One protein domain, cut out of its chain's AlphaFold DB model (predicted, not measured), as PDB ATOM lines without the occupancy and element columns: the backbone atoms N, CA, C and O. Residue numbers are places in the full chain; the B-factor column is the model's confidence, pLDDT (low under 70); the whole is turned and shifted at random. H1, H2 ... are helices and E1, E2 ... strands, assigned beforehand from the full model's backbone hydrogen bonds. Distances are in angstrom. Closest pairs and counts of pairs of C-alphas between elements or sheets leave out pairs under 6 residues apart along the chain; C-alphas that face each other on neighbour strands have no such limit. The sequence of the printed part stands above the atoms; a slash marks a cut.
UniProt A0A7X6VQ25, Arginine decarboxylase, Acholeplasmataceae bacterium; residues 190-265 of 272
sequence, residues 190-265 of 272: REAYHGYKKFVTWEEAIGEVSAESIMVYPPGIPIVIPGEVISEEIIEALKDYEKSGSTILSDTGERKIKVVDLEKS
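Overview. This is residues 190 to 265 of the 272 residues of the protein "Arginine decarboxylase" of Acholeplasmataceae bacterium (UniProt A0A7X6VQ25). A small sheet of three strands, E3, E2 and E4, with the helix H2 over one face makes one end of an elongated domain. A separate two-stranded ribbon of E1 and E5 makes the other part, with the short helix H1 near the end of E5, and the unnamed stretch of residues 202 to 213 leads from the ribbon to the sheet. The printed part has 76 residues with two named helices and five named strands, in the order H1 E1 E2 E3 H2 E4 E5, and its class is mixed, helices and strands. Both sheets are antiparallel, the larger in the order E3 - E2 - E4. The whole is compact, with a radius of gyration of the C-alphas of 11.7 A, and spans 37 by 22 by 19 A.

Along the chain. In the larger sheet, E2 is residues 214 to 217, 9.9 A from first to last C-alpha, E3 is residues 221 to 224, 9.0 A, and E4 is residues 247 to 249, 6.4 A. H2, residues 232 to 243, is 16.8 A long and begins at C-alpha 232 at (-7.461, 44.837, 45.554). In the smaller sheet, E1 is residues 197 to 201, 13.3 A, and E5 is residues 256 to 260, 13.2 A, ending at C-alpha 260 at (7.586, 45.806, 37.417). H1, residues 190 to 194, is 6.2 A long and begins at C-alpha 190 at (13.461, 35.754, 38.287).

Arrangement. E2 is the inner strand. E2 and E3 form a hairpin, antiparallel at 153 degrees, with N 223 and O 214 2.8 A apart, within hydrogen-bond range. E2 and E4 are antiparallel at 146 degrees, with N 217 and O 247 at 2.8 A. H2 is on this sheet at a height of 9.6 A, two layers with the helix on one face. It lies over E2 and only just over E4, on which 3 of its C-alphas fall, and runs along the strands, only just, at 28 degrees to E2 on the local plane. The closest C-alphas of H2 and E4 are those of Glu 242 and Ile 248, 7.0 A apart. E3, H2 and E4 form a split strand-helix-strand unit, two strands running the same way with E2 between them, and its crossover is right-handed. E1 and E5 are antiparallel at 144 degrees, with N 257 and O 200 at 2.8 A. E2 and E5 are only just apart, their closest C-alphas 8.3 A from each other. The closest C-alphas of H1 and E5 are those of Ala 192 and Val 260, 6.2 A apart; H1 and H2 are apart. In H1 and H2 every O i to N i+4 pair is within hydrogen-bond range.

Size, cuts and confidence. The two C-alphas farthest apart are those of Ser 244 and Lys 264, at 37.3 A. The printed part has no cut, and the link from E1 to E2, 12 residues, is long. The mean pLDDT of the printed part is 88.5; residue 218, residues 253 to 254 and residue 265 are under 70.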
ATOM      1  N   ARG A 190      12.150  35.300  38.772       94.75
ATOM      2  CA  ARG A 190      13.461  35.754  38.287       94.75
ATOM      3  C   ARG A 190      13.344  36.937  37.321       94.75
ATOM      4  O   ARG A 190      14.150  37.855  37.407       94.75
ATOM      5  N   GLU A 191      12.382  36.905  36.405       94.25
ATOM      6  CA  GLU A 191      12.168  37.974  35.422       94.25
ATOM      7  C   GLU A 191      11.658  39.231  36.121       94.25
ATOM      8  O   GLU A 191      12.255  40.289  35.958       94.25
ATOM      9  N   ALA A 192      10.661  39.100  37.002       94.69
ATOM     10  CA  ALA A 192      10.170  40.214  37.810       94.69
ATOM     11  C   ALA A 192      11.272  40.828  38.692       94.69
ATOM     12  O   ALA A 192      11.414  42.048  38.777       94.69
ATOM     13  N   TYR A 193      12.111  39.987  39.307       90.62
ATOM     14  CA  TYR A 193      13.220  40.450  40.139       90.62
ATOM     15  C   TYR A 193      14.305  41.185  39.341       90.62
ATOM     16  O   TYR A 193      14.917  42.112  39.869       90.62
ATOM     17  N   HIS A 194      14.573  40.807  38.089       91.50
ATOM     18  CA  HIS A 194      15.595  41.455  37.254       91.50
ATOM     19  C   HIS A 194      15.054  42.567  36.346       91.50
ATOM     20  O   HIS A 194      15.849  43.385  35.893       91.50
ATOM     21  N   GLY A 195      13.739  42.647  36.145       90.81
ATOM     22  CA  GLY A 195      13.096  43.661  35.314       90.81
ATOM     23  C   GLY A 195      13.275  45.093  35.824       90.81
ATOM     24  O   GLY A 195      13.712  45.339  36.963       90.81
ATOM     25  N   TYR A 196      12.916  46.044  34.959       93.81
ATOM     26  CA  TYR A 196      12.797  47.451  35.329       93.81
ATOM     27  C   TYR A 196      11.715  47.605  36.396       93.81
ATOM     28  O   TYR A 196      10.698  46.917  36.364       93.81
ATOM     29  N   LYS A 197      11.948  48.489  37.370       93.75
ATOM     30  CA  LYS A 197      11.047  48.680  38.511       93.75
ATOM     31  C   LYS A 197      10.629  50.128  38.643       93.75
ATOM     32  O   LYS A 197      11.442  51.033  38.444       93.75
ATOM     33  N   LYS A 198       9.402  50.316  39.105       93.94
ATOM     34  CA  LYS A 198       8.882  51.583  39.616       93.94
ATOM     35  C   LYS A 198       8.366  51.380  41.043       93.94
ATOM     36  O   LYS A 198       8.107  50.257  41.473       93.94
ATOM     37  N   PHE A 199       8.272  52.474  41.790       93.69
ATOM     38  CA  PHE A 199       7.725  52.484  43.143       93.69
ATOM     39  C   PHE A 199       6.361  53.145  43.092       93.69
ATOM     40  O   PHE A 199       6.253  54.270  42.606       93.69
ATOM     41  N   VAL A 200       5.360  52.459  43.615       94.00
ATOM     42  CA  VAL A 200       3.968  52.908  43.610       94.00
ATOM     43  C   VAL A 200       3.410  52.866  45.027       94.00
ATOM     44  O   VAL A 200       3.940  52.164  45.891       94.00
ATOM     45  N   THR A 201       2.377  53.657  45.295       93.81
ATOM     46  CA  THR A 201       1.583  53.521  46.524       93.81
ATOM     47  C   THR A 201       0.781  52.217  46.508       93.81
ATOM     48  O   THR A 201       0.685  51.550  45.480       93.81
ATOM     49  N   TRP A 202       0.194  51.827  47.641       92.00
ATOM     50  CA  TRP A 202      -0.669  50.640  47.702       92.00
ATOM     51  C   TRP A 202      -1.875  50.742  46.772       92.00
ATOM     52  O   TRP A 202      -2.239  49.765  46.131       92.00
ATOM     53  N   GLU A 203      -2.481  51.923  46.691       93.19
ATOM     54  CA  GLU A 203      -3.627  52.185  45.826       93.19
ATOM     55  C   GLU A 203      -3.253  52.073  44.341       93.19
ATOM     56  O   GLU A 203      -4.002  51.501  43.557       93.19
ATOM     57  N   GLU A 204      -2.072  52.566  43.965       94.88
ATOM     58  CA  GLU A 204      -1.543  52.477  42.598       94.88
ATOM     59  C   GLU A 204      -0.993  51.086  42.248       94.88
ATOM     60  O   GLU A 204      -0.807  50.784  41.075       94.88
ATOM     61  N   ALA A 205      -0.711  50.239  43.243       94.31
ATOM     62  CA  ALA A 205      -0.207  48.887  43.021       94.31
ATOM     63  C   ALA A 205      -1.288  47.913  42.532       94.31
ATOM     64  O   ALA A 205      -0.953  46.833  42.054       94.31
ATOM     65  N   ILE A 206      -2.572  48.260  42.660       95.75
ATOM     66  CA  ILE A 206      -3.674  47.379  42.262       95.75
ATOM     67  C   ILE A 206      -3.615  47.128  40.749       95.75
ATOM     68  O   ILE A 206      -3.694  48.053  39.945       95.75
ATOM     69  N   GLY A 207      -3.502  45.857  40.366       95.81
ATOM     70  CA  GLY A 207      -3.360  45.396  38.984       95.81
ATOM     71  C   GLY A 207      -1.919  45.378  38.461       95.81
ATOM     72  O   GLY A 207      -1.688  44.878  37.363       95.81
ATOM     73  N   GLU A 208      -0.946  45.875  39.225       96.69
ATOM     74  CA  GLU A 208       0.470  45.859  38.849       96.69
ATOM     75  C   GLU A 208       1.142  44.527  39.234       96.69
ATOM     76  O   GLU A 208       0.690  43.796  40.120       96.69
ATOM     77  N   VAL A 209       2.262  44.212  38.576       96.94
ATOM     78  CA  VAL A 209       3.049  42.999  38.849       96.94
ATOM     79  C   VAL A 209       4.070  43.292  39.942       96.94
ATOM     80  O   VAL A 209       4.933  44.155  39.768       96.94
ATOM     81  N   SER A 210       4.022  42.559  41.053       95.56
ATOM     82  CA  SER A 210       4.984  42.734  42.139       95.56
ATOM     83  C   SER A 210       6.406  42.416  41.669       95.56
ATOM     84  O   SER A 210       6.656  41.401  41.014       95.56
ATOM     85  N   ALA A 211       7.363  43.263  42.042       95.25
ATOM     86  CA  ALA A 211       8.794  43.033  41.847       95.25
ATOM     87  C   ALA A 211       9.521  42.714  43.168       95.25
ATOM     88  O   ALA A 211      10.746  42.576  43.188       95.25
ATOM     89  N   GLU A 212       8.780  42.594  44.269       92.88
ATOM     90  CA  GLU A 212       9.283  42.222  45.590       92.88
ATOM     91  C   GLU A 212       8.385  41.178  46.266       92.88
ATOM     92  O   GLU A 212       7.306  40.841  45.777       92.88
ATOM     93  N   SER A 213       8.851  40.618  47.382       92.75
ATOM     94  CA  SER A 213       7.981  39.822  48.251       92.75
ATOM     95  C   SER A 213       7.374  40.734  49.308       92.75
ATOM     96  O   SER A 213       8.119  41.411  50.011       92.75
ATOM     97  N   ILE A 214       6.050  40.714  49.455       91.44
ATOM     98  CA  ILE A 214       5.364  41.401  50.555       91.44
ATOM     99  C   ILE A 214       4.904  40.332  51.533       91.44
ATOM    100  O   ILE A 214       4.134  39.439  51.175       91.44
ATOM    101  N   MET A 215       5.405  40.398  52.762       89.12
ATOM    102  CA  MET A 215       5.178  39.376  53.779       89.12
ATOM    103  C   MET A 215       4.542  39.971  55.026       89.12
ATOM    104  O   MET A 215       4.812  41.110  55.400       89.12
ATOM    105  N   VAL A 216       3.753  39.161  55.718       85.69
ATOM    106  CA  VAL A 216       3.191  39.506  57.028       85.69
ATOM    107  C   VAL A 216       3.958  38.758  58.106       85.69
ATOM    108  O   VAL A 216       4.146  37.542  58.010       85.69
ATOM    109  N   TYR A 217       4.443  39.486  59.114       81.44
ATOM    110  CA  TYR A 217       5.314  38.966  60.164       81.44
ATOM    111  C   TYR A 217       4.818  39.280  61.585       81.44
ATOM    112  O   TYR A 217       4.486  40.435  61.874       81.44
ATOM    113  N   PRO A 218       4.910  38.303  62.514       66.12
ATOM    114  CA  PRO A 218       5.260  36.882  62.308       66.12
ATOM    115  C   PRO A 218       4.104  36.111  61.637       66.12
ATOM    116  O   PRO A 218       2.967  36.498  61.842       66.12
ATOM    117  N   PRO A 219       4.320  35.029  60.862       74.00
ATOM    118  CA  PRO A 219       5.558  34.260  60.682       74.00
ATOM    119  C   PRO A 219       6.473  34.695  59.521       74.00
ATOM    120  O   PRO A 219       7.537  34.105  59.351       74.00
ATOM    121  N   GLY A 220       6.092  35.679  58.707       81.00
ATOM    122  CA  GLY A 220       6.824  36.040  57.486       81.00
ATOM    123  C   GLY A 220       6.398  35.210  56.277       81.00
ATOM    124  O   GLY A 220       7.240  34.816  55.472       81.00
ATOM    125  N   ILE A 221       5.104  34.894  56.167       83.12
ATOM    126  CA  ILE A 221       4.554  34.255  54.966       83.12
ATOM    127  C   ILE A 221       4.324  35.347  53.911       83.12
ATOM    128  O   ILE A 221       3.711  36.371  54.235       83.12
ATOM    129  N   PRO A 222       4.810  35.162  52.671       88.19
ATOM    130  CA  PRO A 222       4.516  36.085  51.586       88.19
ATOM    131  C   PRO A 222       3.032  36.031  51.221       88.19
ATOM    132  O   PRO A 222       2.485  34.950  51.005       88.19
ATOM    133  N   ILE A 223       2.405  37.206  51.152       89.12
ATOM    134  CA  ILE A 223       1.072  37.392  50.565       89.12
ATOM    135  C   ILE A 223       1.183  37.507  49.045       89.12
ATOM    136  O   ILE A 223       0.319  37.015  48.331       89.12
ATOM    137  N   VAL A 224       2.264  38.127  48.568       92.12
ATOM    138  CA  VAL A 224       2.615  38.203  47.150       92.12
ATOM    139  C   VAL A 224       4.124  38.028  46.992       92.12
ATOM    140  O   VAL A 224       4.906  38.487  47.835       92.12
ATOM    141  N   ILE A 225       4.538  37.348  45.927       94.44
ATOM    142  CA  ILE A 225       5.940  37.180  45.522       94.44
ATOM    143  C   ILE A 225       6.215  37.882  44.181       94.44
ATOM    144  O   ILE A 225       5.280  38.229  43.458       94.44
ATOM    145  N   PRO A 226       7.491  38.095  43.799       95.88
ATOM    146  CA  PRO A 226       7.804  38.682  42.503       95.88
ATOM    147  C   PRO A 226       7.171  37.891  41.354       95.88
ATOM    148  O   PRO A 226       7.302  36.667  41.300       95.88
ATOM    149  N   GLY A 227       6.541  38.598  40.416       95.88
ATOM    150  CA  GLY A 227       5.897  38.021  39.234       95.88
ATOM    151  C   GLY A 227       4.405  37.716  39.389       95.88
ATOM    152  O   GLY A 227       3.771  37.322  38.410       95.88
ATOM    153  N   GLU A 228       3.843  37.929  40.576       96.50
ATOM    154  CA  GLU A 228       2.405  37.858  40.838       96.50
ATOM    155  C   GLU A 228       1.738  39.240  40.739       96.50
ATOM    156  O   GLU A 228       2.367  40.268  41.005       96.50
ATOM    157  N   VAL A 229       0.460  39.260  40.360       96.50
ATOM    158  CA  VAL A 229      -0.364  40.473  40.263       96.50
ATOM    159  C   VAL A 229      -0.912  40.849  41.637       96.50
ATOM    160  O   VAL A 229      -1.460  40.015  42.359       96.50
ATOM    161  N   ILE A 230      -0.799  42.125  41.991       95.19
ATOM    162  CA  ILE A 230      -1.316  42.661  43.249       95.19
ATOM    163  C   ILE A 230      -2.797  43.009  43.061       95.19
ATOM    164  O   ILE A 230      -3.133  43.970  42.377       95.19
ATOM    165  N   SER A 231      -3.699  42.233  43.660       94.25
ATOM    166  CA  SER A 231      -5.142  42.491  43.596       94.25
ATOM    167  C   SER A 231      -5.614  43.468  44.681       94.25
ATOM    168  O   SER A 231      -4.915  43.730  45.664       94.25
ATOM    169  N   GLU A 232      -6.833  43.988  44.534       93.06
ATOM    170  CA  GLU A 232      -7.461  44.837  45.554       93.06
ATOM    171  C   GLU A 232      -7.602  44.091  46.891       93.06
ATOM    172  O   GLU A 232      -7.296  44.642  47.949       93.06
ATOM    173  N   GLU A 233      -7.948  42.800  46.860       90.31
ATOM    174  CA  GLU A 233      -8.069  41.973  48.062       90.31
ATOM    175  C   GLU A 233      -6.742  41.819  48.810       90.31
ATOM    176  O   GLU A 233      -6.743  41.718  50.040       90.31
ATOM    177  N   ILE A 234      -5.612  41.786  48.096       90.94
ATOM    178  CA  ILE A 234      -4.280  41.744  48.714       90.94
ATOM    179  C   ILE A 234      -4.035  43.036  49.492       90.94
ATOM    180  O   ILE A 234      -3.638  42.990  50.657       90.94
ATOM    181  N   ILE A 235      -4.334  44.189  48.890       91.44
ATOM    182  CA  ILE A 235      -4.197  45.490  49.554       91.44
ATOM    183  C   ILE A 235      -5.141  45.604  50.759       91.44
ATOM    184  O   ILE A 235      -4.734  46.091  51.818       91.44
ATOM    185  N   GLU A 236      -6.380  45.121  50.652       89.75
ATOM    186  CA  GLU A 236      -7.311  45.055  51.785       89.75
ATOM    187  C   GLU A 236      -6.778  44.174  52.922       89.75
ATOM    188  O   GLU A 236      -6.840  44.568  54.090       89.75
ATOM    189  N   ALA A 237      -6.212  43.009  52.596       87.75
ATOM    190  CA  ALA A 237      -5.625  42.113  53.584       87.75
ATOM    191  C   ALA A 237      -4.422  42.753  54.287       87.75
ATOM    192  O   ALA A 237      -4.328  42.680  55.510       87.75
ATOM    193  N   LEU A 238      -3.538  43.439  53.553       88.31
ATOM    194  CA  LEU A 238      -2.421  44.183  54.145       88.31
ATOM    195  C   LEU A 238      -2.920  45.257  55.125       88.31
ATOM    196  O   LEU A 238      -2.426  45.338  56.250       88.31
ATOM    197  N   LYS A 239      -3.955  46.023  54.751       88.25
ATOM    198  CA  LYS A 239      -4.595  47.015  55.637       88.25
ATOM    199  C   LYS A 239      -5.177  46.368  56.899       88.25
ATOM    200  O   LYS A 239      -5.083  46.945  57.982       88.25
ATOM    201  N   ASP A 240      -5.782  45.190  56.782       86.81
ATOM    202  CA  ASP A 240      -6.312  44.443  57.926       86.81
ATOM    203  C   ASP A 240      -5.193  43.922  58.845       86.81
ATOM    204  O   ASP A 240      -5.299  44.039  60.069       86.81
ATOM    205  N   TYR A 241      -4.101  43.403  58.277       87.25
ATOM    206  CA  TYR A 241      -2.951  42.925  59.044       87.25
ATOM    207  C   TYR A 241      -2.256  44.054  59.808       87.25
ATOM    208  O   TYR A 241      -1.983  43.886  61.000       87.25
ATOM    209  N   GLU A 242      -2.053  45.213  59.172       85.88
ATOM    210  CA  GLU A 242      -1.506  46.420  59.813       85.88
ATOM    211  C   GLU A 242      -2.373  46.845  61.011       85.88
ATOM    212  O   GLU A 242      -1.866  47.037  62.117       85.88
ATOM    213  N   LYS A 243      -3.703  46.893  60.838       86.44
ATOM    214  CA  LYS A 243      -4.648  47.210  61.928       86.44
ATOM    215  C   LYS A 243      -4.625  46.193  63.064       86.44
ATOM    216  O   LYS A 243      -4.859  46.564  64.208       86.44
ATOM    217  N   SER A 244      -4.368  44.922  62.757       83.44
ATOM    218  CA  SER A 244      -4.284  43.851  63.756       83.44
ATOM    219  C   SER A 244      -2.950  43.803  64.509       83.44
ATOM    220  O   SER A 244      -2.741  42.889  65.299       83.44
ATOM    221  N   GLY A 245      -2.042  44.758  64.273       81.50
ATOM    222  CA  GLY A 245      -0.756  44.842  64.968       81.50
ATOM    223  C   GLY A 245       0.349  43.972  64.365       81.50
ATOM    224  O   GLY A 245       1.402  43.813  64.986       81.50
ATOM    225  N   SER A 246       0.142  43.412  63.168       84.44
ATOM    226  CA  SER A 246       1.195  42.699  62.445       84.44
ATOM    227  C   SER A 246       2.180  43.670  61.799       84.44
ATOM    228  O   SER A 246       1.824  44.775  61.399       84.44
ATOM    229  N   THR A 247       3.424  43.225  61.621       84.56
ATOM    230  CA  THR A 247       4.411  43.948  60.810       84.56
ATOM    231  C   THR A 247       4.305  43.504  59.356       84.56
ATOM    232  O   THR A 247       4.232  42.305  59.083       84.56
ATOM    233  N   ILE A 248       4.316  44.454  58.423       85.88
ATOM    234  CA  ILE A 248       4.436  44.174  56.988       85.88
ATOM    235  C   ILE A 248       5.903  44.341  56.608       85.88
ATOM    236  O   ILE A 248       6.513  45.368  56.897       85.88
ATOM    237  N   LEU A 249       6.471  43.306  55.997       82.38
ATOM    238  CA  LEU A 249       7.831  43.304  55.477       82.38
ATOM    239  C   LEU A 249       7.779  43.439  53.955       82.38
ATOM    240  O   LEU A 249       7.215  42.587  53.270       82.38
ATOM    241  N   SER A 250       8.408  44.492  53.455       83.75
ATOM    242  CA  SER A 250       8.657  44.776  52.040       83.75
ATOM    243  C   SER A 250      10.084  45.312  51.901       83.75
ATOM    244  O   SER A 250      10.655  45.815  52.873       83.75
ATOM    245  N   ASP A 251      10.687  45.223  50.709       77.81
ATOM    246  CA  ASP A 251      12.010  45.830  50.474       77.81
ATOM    247  C   ASP A 251      11.925  47.361  50.527       77.81
ATOM    248  O   ASP A 251      12.934  48.060  50.650       77.81
ATOM    249  N   THR A 252      10.715  47.887  50.355       70.19
ATOM    250  CA  THR A 252      10.405  49.305  50.341       70.19
ATOM    251  C   THR A 252       9.752  49.711  51.663       70.19
ATOM    252  O   THR A 252       8.986  48.947  52.245       70.19
ATOM    253  N   GLY A 253      10.134  50.876  52.197       65.12
ATOM    254  CA  GLY A 253       9.601  51.403  53.461       65.12
ATOM    255  C   GLY A 253       8.100  51.727  53.401       65.12
ATOM    256  O   GLY A 253       7.412  51.377  52.447       65.12
ATOM    257  N   GLU A 254       7.588  52.420  54.421       67.19
ATOM    258  CA  GLU A 254       6.144  52.551  54.674       67.19
ATOM    259  C   GLU A 254       5.297  52.914  53.433       67.19
ATOM    260  O   GLU A 254       5.463  53.967  52.809       67.19
ATOM    261  N   ARG A 255       4.347  52.014  53.123       74.00
ATOM    262  CA  ARG A 255       3.246  52.139  52.144       74.00
ATOM    263  C   ARG A 255       3.628  52.376  50.684       74.00
ATOM    264  O   ARG A 255       2.810  52.855  49.897       74.00
ATOM    265  N   LYS A 256       4.842  51.997  50.298       88.44
ATOM    266  CA  LYS A 256       5.198  51.834  48.886       88.44
ATOM    267  C   LYS A 256       5.353  50.360  48.554       88.44
ATOM    268  O   LYS A 256       5.541  49.544  49.447       88.44
ATOM    269  N   ILE A 257       5.201  50.045  47.275       91.25
ATOM    270  CA  ILE A 257       5.452  48.723  46.720       91.25
ATOM    271  C   ILE A 257       6.310  48.887  45.470       91.25
ATOM    272  O   ILE A 257       6.109  49.791  44.653       91.25
ATOM    273  N   LYS A 258       7.296  48.009  45.331       94.12
ATOM    274  CA  LYS A 258       8.110  47.867  44.129       94.12
ATOM    275  C   LYS A 258       7.377  46.979  43.127       94.12
ATOM    276  O   LYS A 258       7.188  45.791  43.378       94.12
ATOM    277  N   VAL A 259       7.019  47.542  41.980       95.38
ATOM    278  CA  VAL A 259       6.335  46.829  40.890       95.38
ATOM    279  C   VAL A 259       7.170  46.852  39.614       95.38
ATOM    280  O   VAL A 259       8.056  47.698  39.455       95.38
ATOM    281  N   VAL A 260       6.915  45.902  38.718       96.00
ATOM    282  CA  VAL A 260       7.586  45.806  37.417       96.00
ATOM    283  C   VAL A 260       7.094  46.936  36.506       96.00
ATOM    284  O   VAL A 260       5.897  47.143  36.337       96.00
ATOM    285  N   ASP A 261       8.019  47.676  35.900       94.81
ATOM    286  CA  ASP A 261       7.725  48.708  34.901       94.81
ATOM    287  C   ASP A 261       7.548  48.037  33.530       94.81
ATOM    288  O   ASP A 261       8.508  47.904  32.767       94.81
ATOM    289  N   LEU A 262       6.339  47.540  33.240       89.50
ATOM    290  CA  LEU A 262       6.055  46.773  32.018       89.50
ATOM    291  C   LEU A 262       6.291  47.568  30.723       89.50
ATOM    292  O   LEU A 262       6.632  46.964  29.711       89.50
ATOM    293  N   GLU A 263       6.198  48.901  30.759       84.69
ATOM    294  CA  GLU A 263       6.450  49.765  29.596       84.69
ATOM    295  C   GLU A 263       7.932  49.788  29.199       84.69
ATOM    296  O   GLU A 263       8.260  49.884  28.018       84.69
ATOM    297  N   LYS A 264       8.838  49.653  30.175       79.19
ATOM    298  CA  LYS A 264      10.287  49.519  29.939       79.19
ATOM    299  C   LYS A 264      10.766  48.077  29.892       79.19
ATOM    300  O   LYS A 264      11.886  47.820  29.475       79.19
ATOM    301  N   SER A 265       9.934  47.140  30.338       61.31
ATOM    302  CA  SER A 265      10.243  45.707  30.363       61.31
ATOM    303  C   SER A 265      10.028  45.026  29.015       61.31
ATOM    304  O   SER A 265      10.022  43.796  28.969       61.31
TER     305      SER A 265